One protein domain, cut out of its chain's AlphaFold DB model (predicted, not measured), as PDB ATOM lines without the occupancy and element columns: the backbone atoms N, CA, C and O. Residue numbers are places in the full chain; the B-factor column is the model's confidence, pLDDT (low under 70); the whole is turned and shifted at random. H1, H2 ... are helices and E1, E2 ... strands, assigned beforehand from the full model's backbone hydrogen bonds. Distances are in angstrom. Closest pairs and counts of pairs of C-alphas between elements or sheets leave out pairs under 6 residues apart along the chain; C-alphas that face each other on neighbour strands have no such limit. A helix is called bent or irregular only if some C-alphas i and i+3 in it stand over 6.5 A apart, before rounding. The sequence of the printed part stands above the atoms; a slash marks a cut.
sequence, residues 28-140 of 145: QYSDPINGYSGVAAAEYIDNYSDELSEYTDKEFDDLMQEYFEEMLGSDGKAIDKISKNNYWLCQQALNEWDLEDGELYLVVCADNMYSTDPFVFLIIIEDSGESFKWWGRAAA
ATOM      1  N   GLN A  28     188.710 211.620 156.280       95.00
ATOM      2  CA  GLN A  28     189.158 212.195 157.543       95.00
ATOM      3  C   GLN A  28     188.917 211.189 158.670       95.00
ATOM      4  O   GLN A  28     187.785 210.753 158.877       95.00
ATOM      5  N   TYR A  29     189.953 210.921 159.455       96.00
ATOM      6  CA  TYR A  29     189.880 210.095 160.652       96.00
ATOM      7  C   TYR A  29     190.196 210.935 161.891       96.00
ATOM      8  O   TYR A  29     190.983 211.890 161.845       96.00
ATOM      9  N   SER A  30     189.581 210.582 163.019       97.00
ATOM     10  CA  SER A  30     189.919 211.161 164.319       97.00
ATOM     11  C   SER A  30     189.699 210.159 165.451       97.00
ATOM     12  O   SER A  30     188.626 209.573 165.565       97.00
ATOM     13  N   ASP A  31     190.704 210.026 166.314       97.19
ATOM     14  CA  ASP A  31     190.614 209.395 167.627       97.19
ATOM     15  C   ASP A  31     190.947 210.434 168.715       97.19
ATOM     16  O   ASP A  31     192.118 210.661 169.049       97.19
ATOM     17  N   PRO A  32     189.921 211.078 169.301       94.81
ATOM     18  CA  PRO A  32     190.111 212.090 170.335       94.81
ATOM     19  C   PRO A  32     190.731 211.562 171.635       94.81
ATOM     20  O   PRO A  32     191.264 212.360 172.405       94.81
ATOM     21  N   ILE A  33     190.650 210.256 171.915       96.75
ATOM     22  CA  ILE A  33     191.145 209.666 173.168       96.75
ATOM     23  C   ILE A  33     192.670 209.603 173.142       96.75
ATOM     24  O   ILE A  33     193.324 209.971 174.119       96.75
ATOM     25  N   ASN A  34     193.230 209.167 172.014       95.12
ATOM     26  CA  ASN A  34     194.676 209.063 171.819       95.12
ATOM     27  C   ASN A  34     195.288 210.309 171.155       95.12
ATOM     28  O   ASN A  34     196.510 210.420 171.065       95.12
ATOM     29  N   GLY A  35     194.452 211.265 170.733       96.81
ATOM     30  CA  GLY A  35     194.877 212.506 170.086       96.81
ATOM     31  C   GLY A  35     195.328 212.315 168.638       96.81
ATOM     32  O   GLY A  35     196.101 213.130 168.137       96.81
ATOM     33  N   TYR A  36     194.881 211.243 167.980       97.69
ATOM     34  CA  TYR A  36     195.196 210.978 166.581       97.69
ATOM     35  C   TYR A  36     194.168 211.625 165.659       97.69
ATOM     36  O   TYR A  36     192.967 211.665 165.944       97.69
ATOM     37  N   SER A  37     194.638 212.155 164.540       97.06
ATOM     38  CA  SER A  37     193.778 212.739 163.518       97.06
ATOM     39  C   SER A  37     194.548 212.947 162.231       97.06
ATOM     40  O   SER A  37     195.750 213.214 162.255       97.06
ATOM     41  N   GLY A  38     193.828 212.911 161.121       96.12
ATOM     42  CA  GLY A  38     194.371 213.259 159.822       96.12
ATOM     43  C   GLY A  38     193.442 212.821 158.711       96.12
ATOM     44  O   GLY A  38     192.294 212.442 158.954       96.12
ATOM     45  N   VAL A  39     193.958 212.875 157.496       95.06
ATOM     46  CA  VAL A  39     193.333 212.271 156.330       95.06
ATOM     47  C   VAL A  39     194.184 211.121 155.825       95.06
ATOM     48  O   VAL A  39     195.414 211.199 155.880       95.06
ATOM     49  N   ALA A  40     193.533 210.073 155.331       96.00
ATOM     50  CA  ALA A  40     194.219 208.985 154.659       96.00
ATOM     51  C   ALA A  40     193.354 208.323 153.581       96.00
ATOM     52  O   ALA A  40     192.124 208.399 153.627       96.00
ATOM     53  N   ALA A  41     194.019 207.685 152.623       93.00
ATOM     54  CA  ALA A  41     193.440 206.769 151.645       93.00
ATOM     55  C   ALA A  41     194.405 205.605 151.428       93.00
ATOM     56  O   ALA A  41     195.619 205.810 151.488       93.00
ATOM     57  N   ALA A  42     193.856 204.426 151.156       94.56
ATOM     58  CA  ALA A  42     194.595 203.254 150.715       94.56
ATOM     59  C   ALA A  42     194.105 202.857 149.321       94.56
ATOM     60  O   ALA A  42     192.911 202.955 149.035       94.56
ATOM     61  N   GLU A  43     195.027 202.429 148.472       91.19
ATOM     62  CA  GLU A  43     194.761 201.929 147.130       91.19
ATOM     63  C   GLU A  43     195.477 200.597 146.951       91.19
ATOM     64  O   GLU A  43     196.681 200.512 147.185       91.19
ATOM     65  N   TYR A  44     194.726 199.565 146.568       92.25
ATOM     66  CA  TYR A  44     195.283 198.266 146.208       92.25
ATOM     67  C   TYR A  44     196.157 198.402 144.958       92.25
ATOM     68  O   TYR A  44     195.728 198.989 143.962       92.25
ATOM     69  N   ILE A  45     197.361 197.838 145.005       90.81
ATOM     70  CA  ILE A  45     198.303 197.810 143.885       90.81
ATOM     71  C   ILE A  45     198.360 196.407 143.282       90.81
ATOM     72  O   ILE A  45     198.100 196.247 142.090       90.81
ATOM     73  N   ASP A  46     198.745 195.414 144.084       91.44
ATOM     74  CA  ASP A  46     199.017 194.048 143.624       91.44
ATOM     75  C   ASP A  46     198.976 193.045 144.789       91.44
ATOM     76  O   ASP A  46     198.746 193.439 145.932       91.44
ATOM     77  N   ASN A  47     199.220 191.762 144.521       92.44
ATOM     78  CA  ASN A  47     199.328 190.726 145.546       92.44
ATOM     79  C   ASN A  47     200.543 189.814 145.300       92.44
ATOM     80  O   ASN A  47     200.615 189.118 144.292       92.44
ATOM     81  N   TYR A  48     201.462 189.801 146.267       90.19
ATOM     82  CA  TYR A  48     202.723 189.054 146.259       90.19
ATOM     83  C   TYR A  48     202.663 187.751 147.076       90.19
ATOM     84  O   TYR A  48     203.707 187.177 147.393       90.19
ATOM     85  N   SER A  49     201.476 187.255 147.447       87.38
ATOM     86  CA  SER A  49     201.312 186.071 148.309       87.38
ATOM     87  C   SER A  49     202.070 184.843 147.801       87.38
ATOM     88  O   SER A  49     202.669 184.109 148.587       87.38
ATOM     89  N   ASP A  50     202.074 184.633 146.483       83.94
ATOM     90  CA  ASP A  50     202.718 183.479 145.850       83.94
ATOM     91  C   ASP A  50     204.244 183.661 145.726       83.94
ATOM     92  O   ASP A  50     205.001 182.690 145.722       83.94
ATOM     93  N   GLU A  51     204.704 184.910 145.690       81.44
ATOM     94  CA  GLU A  51     206.070 185.304 145.334       81.44
ATOM     95  C   GLU A  51     206.922 185.629 146.566       81.44
ATOM     96  O   GLU A  51     208.145 185.519 146.521       81.44
ATOM     97  N   LEU A  52     206.296 185.951 147.705       77.94
ATOM     98  CA  LEU A  52     206.976 186.232 148.976       77.94
ATOM     99  C   LEU A  52     207.956 185.125 149.389       77.94
ATOM    100  O   LEU A  52     208.987 185.403 149.994       77.94
ATOM    101  N   SER A  53     207.655 183.868 149.052       80.38
ATOM    102  CA  SER A  53     208.519 182.723 149.370       80.38
ATOM    103  C   SER A  53     209.720 182.551 148.429       80.38
ATOM    104  O   SER A  53     210.633 181.780 148.739       80.38
ATOM    105  N   GLU A  54     209.727 183.245 147.289       87.12
ATOM    106  CA  GLU A  54     210.789 183.174 146.281       87.12
ATOM    107  C   GLU A  54     211.958 184.115 146.592       87.12
ATOM    108  O   GLU A  54     213.081 183.876 146.140       87.12
ATOM    109  N   TYR A  55     211.710 185.150 147.396       86.25
ATOM    110  CA  TYR A  55     212.694 186.155 147.775       86.25
ATOM    111  C   TYR A  55     213.178 185.954 149.208       86.25
ATOM    112  O   TYR A  55     212.435 185.559 150.104       86.25
ATOM    113  N   THR A  56     214.442 186.285 149.462       90.12
ATOM    114  CA  THR A  56     214.863 186.591 150.833       90.12
ATOM    115  C   THR A  56     214.282 187.937 151.273       90.12
ATOM    116  O   THR A  56     214.065 188.815 150.439       90.12
ATOM    117  N   ASP A  57     214.133 188.156 152.587       87.88
ATOM    118  CA  ASP A  57     213.650 189.433 153.143       87.88
ATOM    119  C   ASP A  57     214.371 190.651 152.549       87.88
ATOM    120  O   ASP A  57     213.753 191.675 152.268       87.88
ATOM    121  N   LYS A  58     215.689 190.525 152.330       91.81
ATOM    122  CA  LYS A  58     216.516 191.587 151.757       91.81
ATOM    123  C   LYS A  58     216.237 191.817 150.270       91.81
ATOM    124  O   LYS A  58     216.204 192.965 149.848       91.81
ATOM    125  N   GLU A  59     216.104 190.757 149.477       92.62
ATOM    126  CA  GLU A  59     215.803 190.890 148.046       92.62
ATOM    127  C   GLU A  59     214.423 191.511 147.843       92.62
ATOM    128  O   GLU A  59     214.265 192.379 146.991       92.62
ATOM    129  N   PHE A  60     213.458 191.124 148.679       91.00
ATOM    130  CA  PHE A  60     212.131 191.717 148.670       91.00
ATOM    131  C   PHE A  60     212.157 193.192 149.096       91.00
ATOM    132  O   PHE A  60     211.527 194.032 148.459       91.00
ATOM    133  N   ASP A  61     212.940 193.532 150.128       92.19
ATOM    134  CA  ASP A  61     213.148 194.924 150.544       92.19
ATOM    135  C   ASP A  61     213.749 195.792 149.439       92.19
ATOM    136  O   ASP A  61     213.267 196.899 149.198       92.19
ATOM    137  N   ASP A  62     214.792 195.293 148.772       92.56
ATOM    138  CA  ASP A  62     215.456 196.010 147.687       92.56
ATOM    139  C   ASP A  62     214.490 196.188 146.488       92.56
ATOM    140  O   ASP A  62     214.415 197.282 145.928       92.56
ATOM    141  N   LEU A  63     213.694 195.159 146.153       91.38
ATOM    142  CA  LEU A  63     212.681 195.199 145.087       91.38
ATOM    143  C   LEU A  63     211.579 196.229 145.369       91.38
ATOM    144  O   LEU A  63     211.249 197.042 144.507       91.38
ATOM    145  N   MET A  64     211.004 196.211 146.573       91.06
ATOM    146  CA  MET A  64     209.944 197.148 146.957       91.06
ATOM    147  C   MET A  64     210.462 198.583 147.040       91.06
ATOM    148  O   MET A  64     209.753 199.517 146.667       91.06
ATOM    149  N   GLN A  65     211.708 198.779 147.483       89.38
ATOM    150  CA  GLN A  65     212.332 200.095 147.461       89.38
ATOM    151  C   GLN A  65     212.504 200.618 146.027       89.38
ATOM    152  O   GLN A  65     212.178 201.780 145.780       89.38
ATOM    153  N   GLU A  66     212.986 199.786 145.099       89.38
ATOM    154  CA  GLU A  66     213.117 200.138 143.678       89.38
ATOM    155  C   GLU A  66     211.750 200.481 143.073       89.38
ATOM    156  O   GLU A  66     211.576 201.571 142.529       89.38
ATOM    157  N   TYR A  67     210.749 199.622 143.277       86.56
ATOM    158  CA  TYR A  67     209.376 199.854 142.829       86.56
ATOM    159  C   TYR A  67     208.807 201.180 143.358       86.56
ATOM    160  O   TYR A  67     208.208 201.968 142.620       86.56
ATOM    161  N   PHE A  68     209.033 201.473 144.640       86.12
ATOM    162  CA  PHE A  68     208.548 202.703 145.257       86.12
ATOM    163  C   PHE A  68     209.271 203.957 144.738       86.12
ATOM    164  O   PHE A  68     208.659 205.021 144.609       86.12
ATOM    165  N   GLU A  69     210.565 203.843 144.425       84.25
ATOM    166  CA  GLU A  69     211.363 204.899 143.789       84.25
ATOM    167  C   GLU A  69     210.928 205.174 142.348       84.25
ATOM    168  O   GLU A  69     210.850 206.338 141.954       84.25
ATOM    169  N   GLU A  70     210.597 204.139 141.577       84.12
ATOM    170  CA  GLU A  70     210.056 204.295 140.225       84.12
ATOM    171  C   GLU A  70     208.672 204.956 140.234       84.12
ATOM    172  O   GLU A  70     208.389 205.806 139.387       84.12
ATOM    173  N   MET A  71     207.827 204.613 141.213       79.00
ATOM    174  CA  MET A  71     206.468 205.144 141.330       79.00
ATOM    175  C   MET A  71     206.429 206.631 141.704       79.00
ATOM    176  O   MET A  71     205.682 207.400 141.098       79.00
ATOM    177  N   LEU A  72     207.187 207.042 142.724       75.19
ATOM    178  CA  LEU A  72     207.140 208.415 143.248       75.19
ATOM    179  C   LEU A  72     208.230 209.329 142.679       75.19
ATOM    180  O   LEU A  72     208.179 210.544 142.877       75.19
ATOM    181  N   GLY A  73     209.220 208.762 141.994       68.75
ATOM    182  CA  GLY A  73     210.488 209.433 141.751       68.75
ATOM    183  C   GLY A  73     211.355 209.492 143.016       68.75
ATOM    184  O   GLY A  73     210.931 209.213 144.139       68.75
ATOM    185  N   SER A  74     212.613 209.893 142.844       63.00
ATOM    186  CA  SER A  74     213.569 210.038 143.950       63.00
ATOM    187  C   SER A  74     213.384 211.331 144.764       63.00
ATOM    188  O   SER A  74     214.081 211.540 145.763       63.00
ATOM    189  N   ASP A  75     212.424 212.176 144.378       63.56
ATOM    190  CA  ASP A  75     212.116 213.448 145.025       63.56
ATOM    191  C   ASP A  75     211.230 213.227 146.261       63.56
ATOM    192  O   ASP A  75     210.004 213.219 146.220       63.56
ATOM    193  N   GLY A  76     211.870 213.027 147.411       70.44
ATOM    194  CA  GLY A  76     211.179 212.873 148.688       70.44
ATOM    195  C   GLY A  76     212.099 212.320 149.761       70.44
ATOM    196  O   GLY A  76     212.972 211.490 149.496       70.44
ATOM    197  N   LYS A  77     211.921 212.773 151.004       84.00
ATOM    198  CA  LYS A  77     212.755 212.301 152.113       84.00
ATOM    199  C   LYS A  77     212.277 210.916 152.547       84.00
ATOM    200  O   LYS A  77     211.132 210.780 152.974       84.00
ATOM    201  N   ALA A  78     213.164 209.924 152.496       88.31
ATOM    202  CA  ALA A  78     212.898 208.601 153.053       88.31
ATOM    203  C   ALA A  78     212.492 208.695 154.537       88.31
ATOM    204  O   ALA A  78     213.038 209.495 155.309       88.31
ATOM    205  N   ILE A  79     211.501 207.897 154.919       90.31
ATOM    206  CA  ILE A  79     211.011 207.791 156.288       90.31
ATOM    207  C   ILE A  79     211.613 206.531 156.897       90.31
ATOM    208  O   ILE A  79     211.185 205.430 156.587       90.31
ATOM    209  N   ASP A  80     212.545 206.694 157.830       89.12
ATOM    210  CA  ASP A  80     213.118 205.543 158.545       89.12
ATOM    211  C   ASP A  80     212.266 205.124 159.756       89.12
ATOM    212  O   ASP A  80     212.454 204.055 160.335       89.12
ATOM    213  N   LYS A  81     211.363 206.005 160.211       93.62
ATOM    214  CA  LYS A  81     210.491 205.778 161.373       93.62
ATOM    215  C   LYS A  81     209.114 206.384 161.156       93.62
ATOM    216  O   LYS A  81     208.980 207.605 161.074       93.62
ATOM    217  N   ILE A  82     208.094 205.534 161.149       94.44
ATOM    218  CA  ILE A  82     206.698 205.959 161.109       94.44
ATOM    219  C   ILE A  82     206.258 206.524 162.470       94.44
ATOM    220  O   ILE A  82     206.600 205.997 163.533       94.44
ATOM    221  N   SER A  83     205.524 207.639 162.455       95.12
ATOM    222  CA  SER A  83     204.930 208.202 163.671       95.12
ATOM    223  C   SER A  83     203.730 207.356 164.114       95.12
ATOM    224  O   SER A  83     203.080 206.721 163.287       95.12
ATOM    225  N   LYS A  84     203.379 207.381 165.407       96.94
ATOM    226  CA  LYS A  84     202.180 206.673 165.898       96.94
ATOM    227  C   LYS A  84     200.895 207.138 165.202       96.94
ATOM    228  O   LYS A  84     200.039 206.311 164.925       96.94
ATOM    229  N   ASN A  85     200.786 208.436 164.907       96.88
ATOM    230  CA  ASN A  85     199.634 208.995 164.195       96.88
ATOM    231  C   ASN A  85     199.563 208.475 162.755       96.88
ATOM    232  O   ASN A  85     198.503 208.047 162.323       96.88
ATOM    233  N   ASN A  86     200.689 208.455 162.033       96.50
ATOM    234  CA  ASN A  86     200.718 207.971 160.650       96.50
ATOM    235  C   ASN A  86     200.469 206.465 160.584       96.50
ATOM    236  O   ASN A  86     199.702 206.025 159.746       96.50
ATOM    237  N   TYR A  87     201.054 205.688 161.502       97.00
ATOM    238  CA  TYR A  87     200.780 204.255 161.604       97.00
ATOM    239  C   TYR A  87     199.287 203.998 161.833       97.00
ATOM    240  O   TYR A  87     198.679 203.199 161.128       97.00
ATOM    241  N   TRP A  88     198.676 204.737 162.764       97.50
ATOM    242  CA  TRP A  88     197.239 204.661 163.013       97.50
ATOM    243  C   TRP A  88     196.407 205.064 161.785       97.50
ATOM    244  O   TRP A  88     195.445 204.375 161.463       97.50
ATOM    245  N   LEU A  89     196.784 206.127 161.065       97.44
ATOM    246  CA  LEU A  89     196.116 206.537 159.824       97.44
ATOM    247  C   LEU A  89     196.201 205.458 158.737       97.44
ATOM    248  O   LEU A  89     195.191 205.192 158.089       97.44
ATOM    249  N   CYS A  90     197.358 204.804 158.581       97.12
ATOM    250  CA  CYS A  90     197.495 203.676 157.664       97.12
ATOM    251  C   CYS A  90     196.536 202.548 158.033       97.12
ATOM    252  O   CYS A  90     195.802 202.076 157.173       97.12
ATOM    253  N   GLN A  91     196.465 202.181 159.315       96.62
ATOM    254  CA  GLN A  91     195.506 201.177 159.781       96.62
ATOM    255  C   GLN A  91     194.060 201.581 159.483       96.62
ATOM    256  O   GLN A  91     193.278 200.749 159.044       96.62
ATOM    257  N   GLN A  92     193.685 202.847 159.698       96.31
ATOM    258  CA  GLN A  92     192.321 203.292 159.402       96.31
ATOM    259  C   GLN A  92     191.981 203.167 157.915       96.31
ATOM    260  O   GLN A  92     190.891 202.710 157.593       96.31
ATOM    261  N   ALA A  93     192.905 203.548 157.029       95.81
ATOM    262  CA  ALA A  93     192.695 203.456 155.590       95.81
ATOM    263  C   ALA A  93     192.660 202.002 155.088       95.81
ATOM    264  O   ALA A  93     191.842 201.675 154.236       95.81
ATOM    265  N   LEU A  94     193.517 201.131 155.630       95.62
ATOM    266  CA  LEU A  94     193.569 199.710 155.273       95.62
ATOM    267  C   LEU A  94     192.347 198.935 155.787       95.62
ATOM    268  O   LEU A  94     191.829 198.092 155.073       95.62
ATOM    269  N   ASN A  95     191.816 199.273 156.967       93.50
ATOM    270  CA  ASN A  95     190.625 198.628 157.544       93.50
ATOM    271  C   ASN A  95     189.328 198.835 156.737       93.50
ATOM    272  O   ASN A  95     188.281 198.309 157.114       93.50
ATOM    273  N   GLU A  96     189.358 199.642 155.676       91.94
ATOM    274  CA  GLU A  96     188.243 199.753 154.731       91.94
ATOM    275  C   GLU A  96     188.212 198.606 153.710       91.94
ATOM    276  O   GLU A  96     187.204 198.405 153.033       91.94
ATOM    277  N   TRP A  97     189.300 197.845 153.626       91.94
ATOM    278  CA  TRP A  97     189.491 196.729 152.716       91.94
ATOM    279  C   TRP A  97     189.361 195.398 153.464       91.94
ATOM    280  O   TRP A  97     189.625 195.310 154.665       91.94
ATOM    281  N   ASP A  98     188.960 194.356 152.740       92.75
ATOM    282  CA  ASP A  98     189.015 192.979 153.231       92.75
ATOM    283  C   ASP A  98     190.440 192.455 152.983       92.75
ATOM    284  O   ASP A  98     190.705 191.868 151.941       92.75
ATOM    285  N   LEU A  99     191.359 192.762 153.905       93.81
ATOM    286  CA  LEU A  99     192.801 192.547 153.730       93.81
ATOM    287  C   LEU A  99     193.188 191.061 153.663       93.81
ATOM    288  O   LEU A  99     192.759 190.264 154.503       93.81
ATOM    289  N   GLU A 100     194.089 190.730 152.740       94.25
ATOM    290  CA  GLU A 100     194.727 189.414 152.622       94.25
ATOM    291  C   GLU A 100     196.263 189.519 152.685       94.25
ATOM    292  O   GLU A 100     196.858 190.527 152.304       94.25
ATOM    293  N   ASP A 101     196.927 188.469 153.177       93.81
ATOM    294  CA  ASP A 101     198.393 188.437 153.264       93.81
ATOM    295  C   ASP A 101     199.039 188.513 151.881       93.81
ATOM    296  O   ASP A 101     198.621 187.832 150.944       93.81
ATOM    297  N   GLY A 102     200.102 189.308 151.773       93.25
ATOM    298  CA  GLY A 102     200.808 189.541 150.516       93.25
ATOM    299  C   GLY A 102     200.211 190.652 149.655       93.25
ATOM    300  O   GLY A 102     200.873 191.087 148.713       93.25
ATOM    301  N   GLU A 103     199.025 191.173 149.981       94.94
ATOM    302  CA  GLU A 103     198.481 192.336 149.284       94.94
ATOM    303  C   GLU A 103     199.350 193.580 149.506       94.94
ATOM    304  O   GLU A 103     199.752 193.907 150.625       94.94
ATOM    305  N   LEU A 104     199.620 194.287 148.413       94.44
ATOM    306  CA  LEU A 104     200.401 195.508 148.351       94.44
ATOM    307  C   LEU A 104     199.465 196.702 148.165       94.44
ATOM    308  O   LEU A 104     198.680 196.752 147.219       94.44
ATOM    309  N   TYR A 105     199.600 197.699 149.031       94.19
ATOM    310  CA  TYR A 105     198.804 198.918 149.026       94.19
ATOM    311  C   TYR A 105     199.681 200.165 148.991       94.19
ATOM    312  O   TYR A 105     200.719 200.243 149.654       94.19
ATOM    313  N   LEU A 106     199.217 201.193 148.283       93.06
ATOM    314  CA  LEU A 106     199.710 202.556 148.435       93.06
ATOM    315  C   LEU A 106     198.820 203.287 149.430       93.06
ATOM    316  O   LEU A 106     197.616 203.416 149.219       93.06
ATOM    317  N   VAL A 107     199.410 203.814 150.495       94.31
ATOM    318  CA  VAL A 107     198.695 204.599 151.495       94.31
ATOM    319  C   VAL A 107     199.240 206.014 151.543       94.31
ATOM    320  O   VAL A 107     200.420 206.242 151.806       94.31
ATOM    321  N   VAL A 108     198.357 206.989 151.342       91.88
ATOM    322  CA  VAL A 108     198.678 208.412 151.476       91.88
ATOM    323  C   VAL A 108     198.074 208.924 152.772       91.88
ATOM    324  O   VAL A 108     196.882 208.752 153.002       91.88
ATOM    325  N   CYS A 109     198.883 209.574 153.607       93.56
ATOM    326  CA  CYS A 109     198.478 210.165 154.880       93.56
ATOM    327  C   CYS A 109     198.891 211.636 154.960       93.56
ATOM    328  O   CYS A 109     199.978 212.019 154.527       93.56
ATOM    329  N   ALA A 110     198.067 212.462 155.594       91.38
ATOM    330  CA  ALA A 110     198.394 213.854 155.881       91.38
ATOM    331  C   ALA A 110     197.635 214.369 157.108       91.38
ATOM    332  O   ALA A 110     196.596 213.829 157.479       91.38
ATOM    333  N   ASP A 111     198.100 215.469 157.703       89.00
ATOM    334  CA  ASP A 111     197.398 216.110 158.825       89.00
ATOM    335  C   ASP A 111     195.992 216.596 158.432       89.00
ATOM    336  O   ASP A 111     195.068 216.614 159.245       89.00
ATOM    337  N   ASN A 112     195.820 217.020 157.179       87.62
ATOM    338  CA  ASN A 112     194.543 217.421 156.594       87.62
ATOM    339  C   ASN A 112     194.624 217.416 155.057       87.62
ATOM    340  O   ASN A 112     195.708 217.322 154.482       87.62
ATOM    341  N   MET A 113     193.476 217.587 154.393       80.81
ATOM    342  CA  MET A 113     193.355 217.557 152.926       80.81
ATOM    343  C   MET A 113     194.132 218.649 152.167       80.81
ATOM    344  O   MET A 113     194.203 218.599 150.944       80.81
ATOM    345  N   TYR A 114     194.663 219.654 152.866       77.25
ATOM    346  CA  TYR A 114     195.425 220.767 152.296       77.25
ATOM    347  C   TYR A 114     196.913 220.719 152.673       77.25
ATOM    348  O   TYR A 114     197.617 221.708 152.468       77.25
ATOM    349  N   SER A 115     197.391 219.616 153.261       79.56
ATOM    350  CA  SER A 115     198.807 219.469 153.602       79.56
ATOM    351  C   SER A 115     199.679 219.531 152.349       79.56
ATOM    352  O   SER A 115     199.388 218.875 151.351       79.56
ATOM    353  N   THR A 116     200.765 220.298 152.421       76.25
ATOM    354  CA  THR A 116     201.774 220.403 151.355       76.25
ATOM    355  C   THR A 116     202.833 219.310 151.421       76.25
ATOM    356  O   THR A 116     203.595 219.151 150.471       76.25
ATOM    357  N   ASP A 117     202.856 218.562 152.523       82.12
ATOM    358  CA  ASP A 117     203.864 217.550 152.822       82.12
ATOM    359  C   ASP A 117     203.174 216.235 153.233       82.12
ATOM    360  O   ASP A 117     203.180 215.870 154.414       82.12
ATOM    361  N   PRO A 118     202.466 215.550 152.312       88.62
ATOM    362  CA  PRO A 118     201.884 214.251 152.608       88.62
ATOM    363  C   PRO A 118     202.974 213.191 152.799       88.62
ATOM    364  O   PRO A 118     204.069 213.245 152.231       88.62
ATOM    365  N   PHE A 119     202.641 212.179 153.585       92.12
ATOM    366  CA  PHE A 119     203.422 210.961 153.695       92.12
ATOM    367  C   PHE A 119     202.805 209.908 152.789       92.12
ATOM    368  O   PHE A 119     201.594 209.692 152.827       92.12
ATOM    369  N   VAL A 120     203.640 209.250 151.999       91.88
ATOM    370  CA  VAL A 120     203.236 208.123 151.167       91.88
ATOM    371  C   VAL A 120     203.935 206.884 151.697       91.88
ATOM    372  O   VAL A 120     205.134 206.925 151.991       91.88
ATOM    373  N   PHE A 121     203.184 205.802 151.833       94.44
ATOM    374  CA  PHE A 121     203.665 204.510 152.286       94.44
ATOM    375  C   PHE A 121     203.278 203.449 151.271       94.44
ATOM    376  O   PHE A 121     202.105 203.318 150.938       94.44
ATOM    377  N   LEU A 122     204.258 202.688 150.808       94.44
ATOM    378  CA  LEU A 122     204.019 201.396 150.192       94.44
ATOM    379  C   LEU A 122     203.935 200.365 151.317       94.44
ATOM    380  O   LEU A 122     204.820 200.337 152.173       94.44
ATOM    381  N   ILE A 123     202.862 199.584 151.362       96.38
ATOM    382  CA  ILE A 123     202.545 198.695 152.476       96.38
ATOM    383  C   ILE A 123     202.240 197.299 151.953       96.38
ATOM    384  O   ILE A 123     201.369 197.168 151.104       96.38
ATOM    385  N   ILE A 124     202.900 196.280 152.501       95.56
ATOM    386  CA  ILE A 124     202.517 194.881 152.294       95.56
ATOM    387  C   ILE A 124     201.880 194.317 153.560       95.56
ATOM    388  O   ILE A 124     202.384 194.534 154.667       95.56
ATOM    389  N   ILE A 125     200.757 193.630 153.386       96.25
ATOM    390  CA  ILE A 125     199.993 193.025 154.474       96.25
ATOM    391  C   ILE A 125     200.632 191.709 154.922       96.25
ATOM    392  O   ILE A 125     201.024 190.881 154.098       96.25
ATOM    393  N   GLU A 126     200.717 191.530 156.239       93.00
ATOM    394  CA  GLU A 126     201.288 190.362 156.905       93.00
ATOM    395  C   GLU A 126     200.384 189.909 158.072       93.00
ATOM    396  O   GLU A 126     199.481 190.626 158.519       93.00
ATOM    397  N   ASP A 127     200.662 188.717 158.607       91.00
ATOM    398  CA  ASP A 127     199.997 188.148 159.787       91.00
ATOM    399  C   ASP A 127     198.457 188.104 159.692       91.00
ATOM    400  O   ASP A 127     197.744 188.464 160.627       91.00
ATOM    401  N   SER A 128     197.927 187.637 158.564       87.88
ATOM    402  CA  SER A 128     196.493 187.541 158.263       87.88
ATOM    403  C   SER A 128     195.746 188.871 158.398       87.88
ATOM    404  O   SER A 128     194.646 188.922 158.951       87.88
ATOM    405  N   GLY A 129     196.355 189.954 157.911       87.50
ATOM    406  CA  GLY A 129     195.779 191.299 157.983       87.50
ATOM    407  C   GLY A 129     195.984 192.015 159.321       87.50
ATOM    408  O   GLY A 129     195.490 193.131 159.495       87.50
ATOM    409  N   GLU A 130     196.686 191.408 160.285       88.94
ATOM    410  CA  GLU A 130     196.907 192.009 161.607       88.94
ATOM    411  C   GLU A 130     198.127 192.936 161.654       88.94
ATOM    412  O   GLU A 130     198.213 193.807 162.531       88.94
ATOM    413  N   SER A 131     199.075 192.772 160.731       92.88
ATOM    414  CA  SER A 131     200.300 193.562 160.691       92.88
ATOM    415  C   SER A 131     200.673 193.956 159.263       92.88
ATOM    416  O   SER A 131     200.006 193.605 158.289       92.88
ATOM    417  N   PHE A 132     201.691 194.807 159.147       95.44
ATOM    418  CA  PHE A 132     202.192 195.209 157.847       95.44
ATOM    419  C   PHE A 132     203.650 195.652 157.894       95.44
ATOM    420  O   PHE A 132     204.098 196.321 158.839       95.44
ATOM    421  N   LYS A 133     204.354 195.371 156.801       95.19
ATOM    422  CA  LYS A 133     205.661 195.944 156.479       95.19
ATOM    423  C   LYS A 133     205.477 197.141 155.549       95.19
ATOM    424  O   LYS A 133     204.488 197.236 154.825       95.19
ATOM    425  N   TRP A 134     206.387 198.112 155.617       95.75
ATOM    426  CA  TRP A 134     206.208 199.383 154.921       95.75
ATOM    427  C   TRP A 134     207.515 200.014 154.438       95.75
ATOM    428  O   TRP A 134     208.556 199.900 155.085       95.75
ATOM    429  N   TRP A 135     207.404 200.784 153.355       94.19
ATOM    430  CA  TRP A 135     208.424 201.692 152.829       94.19
ATOM    431  C   TRP A 135     207.800 203.078 152.686       94.19
ATOM    432  O   TRP A 135     206.707 203.214 152.146       94.19
ATOM    433  N   GLY A 136     208.444 204.118 153.221       92.62
ATOM    434  CA  GLY A 136     207.808 205.430 153.377       92.62
ATOM    435  C   GLY A 136     208.625 206.590 152.824       92.62
ATOM    436  O   GLY A 136     209.845 206.638 152.983       92.62
ATOM    437  N   ARG A 137     207.942 207.579 152.239       90.00
ATOM    438  CA  ARG A 137     208.524 208.866 151.830       90.00
ATOM    439  C   ARG A 137     207.657 210.031 152.288       90.00
ATOM    440  O   ARG A 137     206.434 209.997 152.192       90.00
ATOM    441  N   ALA A 138     208.305 211.080 152.784       87.62
ATOM    442  CA  ALA A 138     207.688 212.393 152.893       87.62
ATOM    443  C   ALA A 138     207.794 213.051 151.515       87.62
ATOM    444  O   ALA A 138     208.899 213.399 151.078       87.62
ATOM    445  N   ALA A 139     206.663 213.149 150.822       74.62
ATOM    446  CA  ALA A 139     206.592 213.775 149.514       74.62
ATOM    447  C   ALA A 139     206.470 215.289 149.706       74.62
ATOM    448  O   ALA A 139     205.606 215.755 150.445       74.62
ATOM    449  N   ALA A 140     207.338 216.058 149.051       62.84
ATOM    450  CA  ALA A 140     207.150 217.498 148.939       62.84
ATOM    451  C   ALA A 140     206.279 217.752 147.708       62.84
ATOM    452  O   ALA A 140     206.653 217.362 146.603       62.84
TER     453      ALA A 140
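Overview. This is residues 28 to 140 of the 145 residues of an uncharacterized protein of Breznakiella homolactica (UniProt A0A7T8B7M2). A strongly twisted sheet of six strands curls round one helix, H2, while a longer helix, H1, runs slantwise over E5 and E6 on the opposite face. The long strands E2, E4, E5 and E6 make the body of the sheet; short E1 lies at one edge, beside the bent first part of E2, and short E3 at the other. The printed part has 113 residues, with two named helices and six named strands in the order E1, E2, H1, E3, H2, E4, E5, E6. The sheet's order is E1, E2, E4, E5, E6, E3, antiparallel throughout, and the class is mixed, helices and strands. The whole is compact, with a radius of gyration of the C-alphas of 14.0 A and spans of 42 by 32 by 20 A.

Along the chain. E2, residues 36 to 47, is the longest strand, 29.5 A. E4, residues 103 to 110, measures 22.5 A; E5, residues 119 to 126, 21.0 A; E6, residues 131 to 138, 21.7 A, ending with C-alpha 138 at (207.688, 212.393, 152.893). E1, residues 28 to 31, begins with C-alpha 28 at (189.158, 212.195, 157.543), and E3 is residues 77 to 79. H1, residues 57 to 72, is 22.4 A long and begins with C-alpha 57 at (213.650, 189.433, 153.143). H2, residues 84 to 94, is 15.3 A long.

Arrangement. E4, E5 and E6 form a meander, each strand the antiparallel neighbour of the one before. E4 and E5 are a hairpin, with N 107 and O 121 at 2.8 A. E5 and E6 are another, with N 122 and O 135 at 2.8 A. E2 bends by 68 degrees at residue 39, and its pairing is staggered: residues 39 to 47 pair with E4, N 43 and O 106 being 2.9 A apart, and residues 36 to 39 with E1, N 29 and O 38 being 2.8 A apart. E6 bends by 54 degrees at residue 135 and pairs with E3, N 79 and O 136 being 2.8 A apart. The closest C-alphas of H2 and E2 are those of Ala 41 and Ala 93, 5.2 A apart. Those of H2 and E4 are Cys 90 and Val 107, 6.4 A. The height of H1 over the sheet is 9.6 A, and it stands at 37 degrees to E6 on the local plane; their closest C-alphas are those of Gln 65 and Trp 135, 6.8 A. With H1 on one face and H2 on the other, the domain has three layers, helices on both faces of a sheet. H1 and H2 are apart. In H1 and H2 every O i to N i+4 pair is within hydrogen-bond range.

Size, cuts and confidence. The two C-alphas farthest apart are those of Pro 32 and Glu 54, 42.9 A. The printed part has no cut, and no link is long. Mean pLDDT of the printed part is 90.0; residues 73 to 75 and residue 140 are under 70.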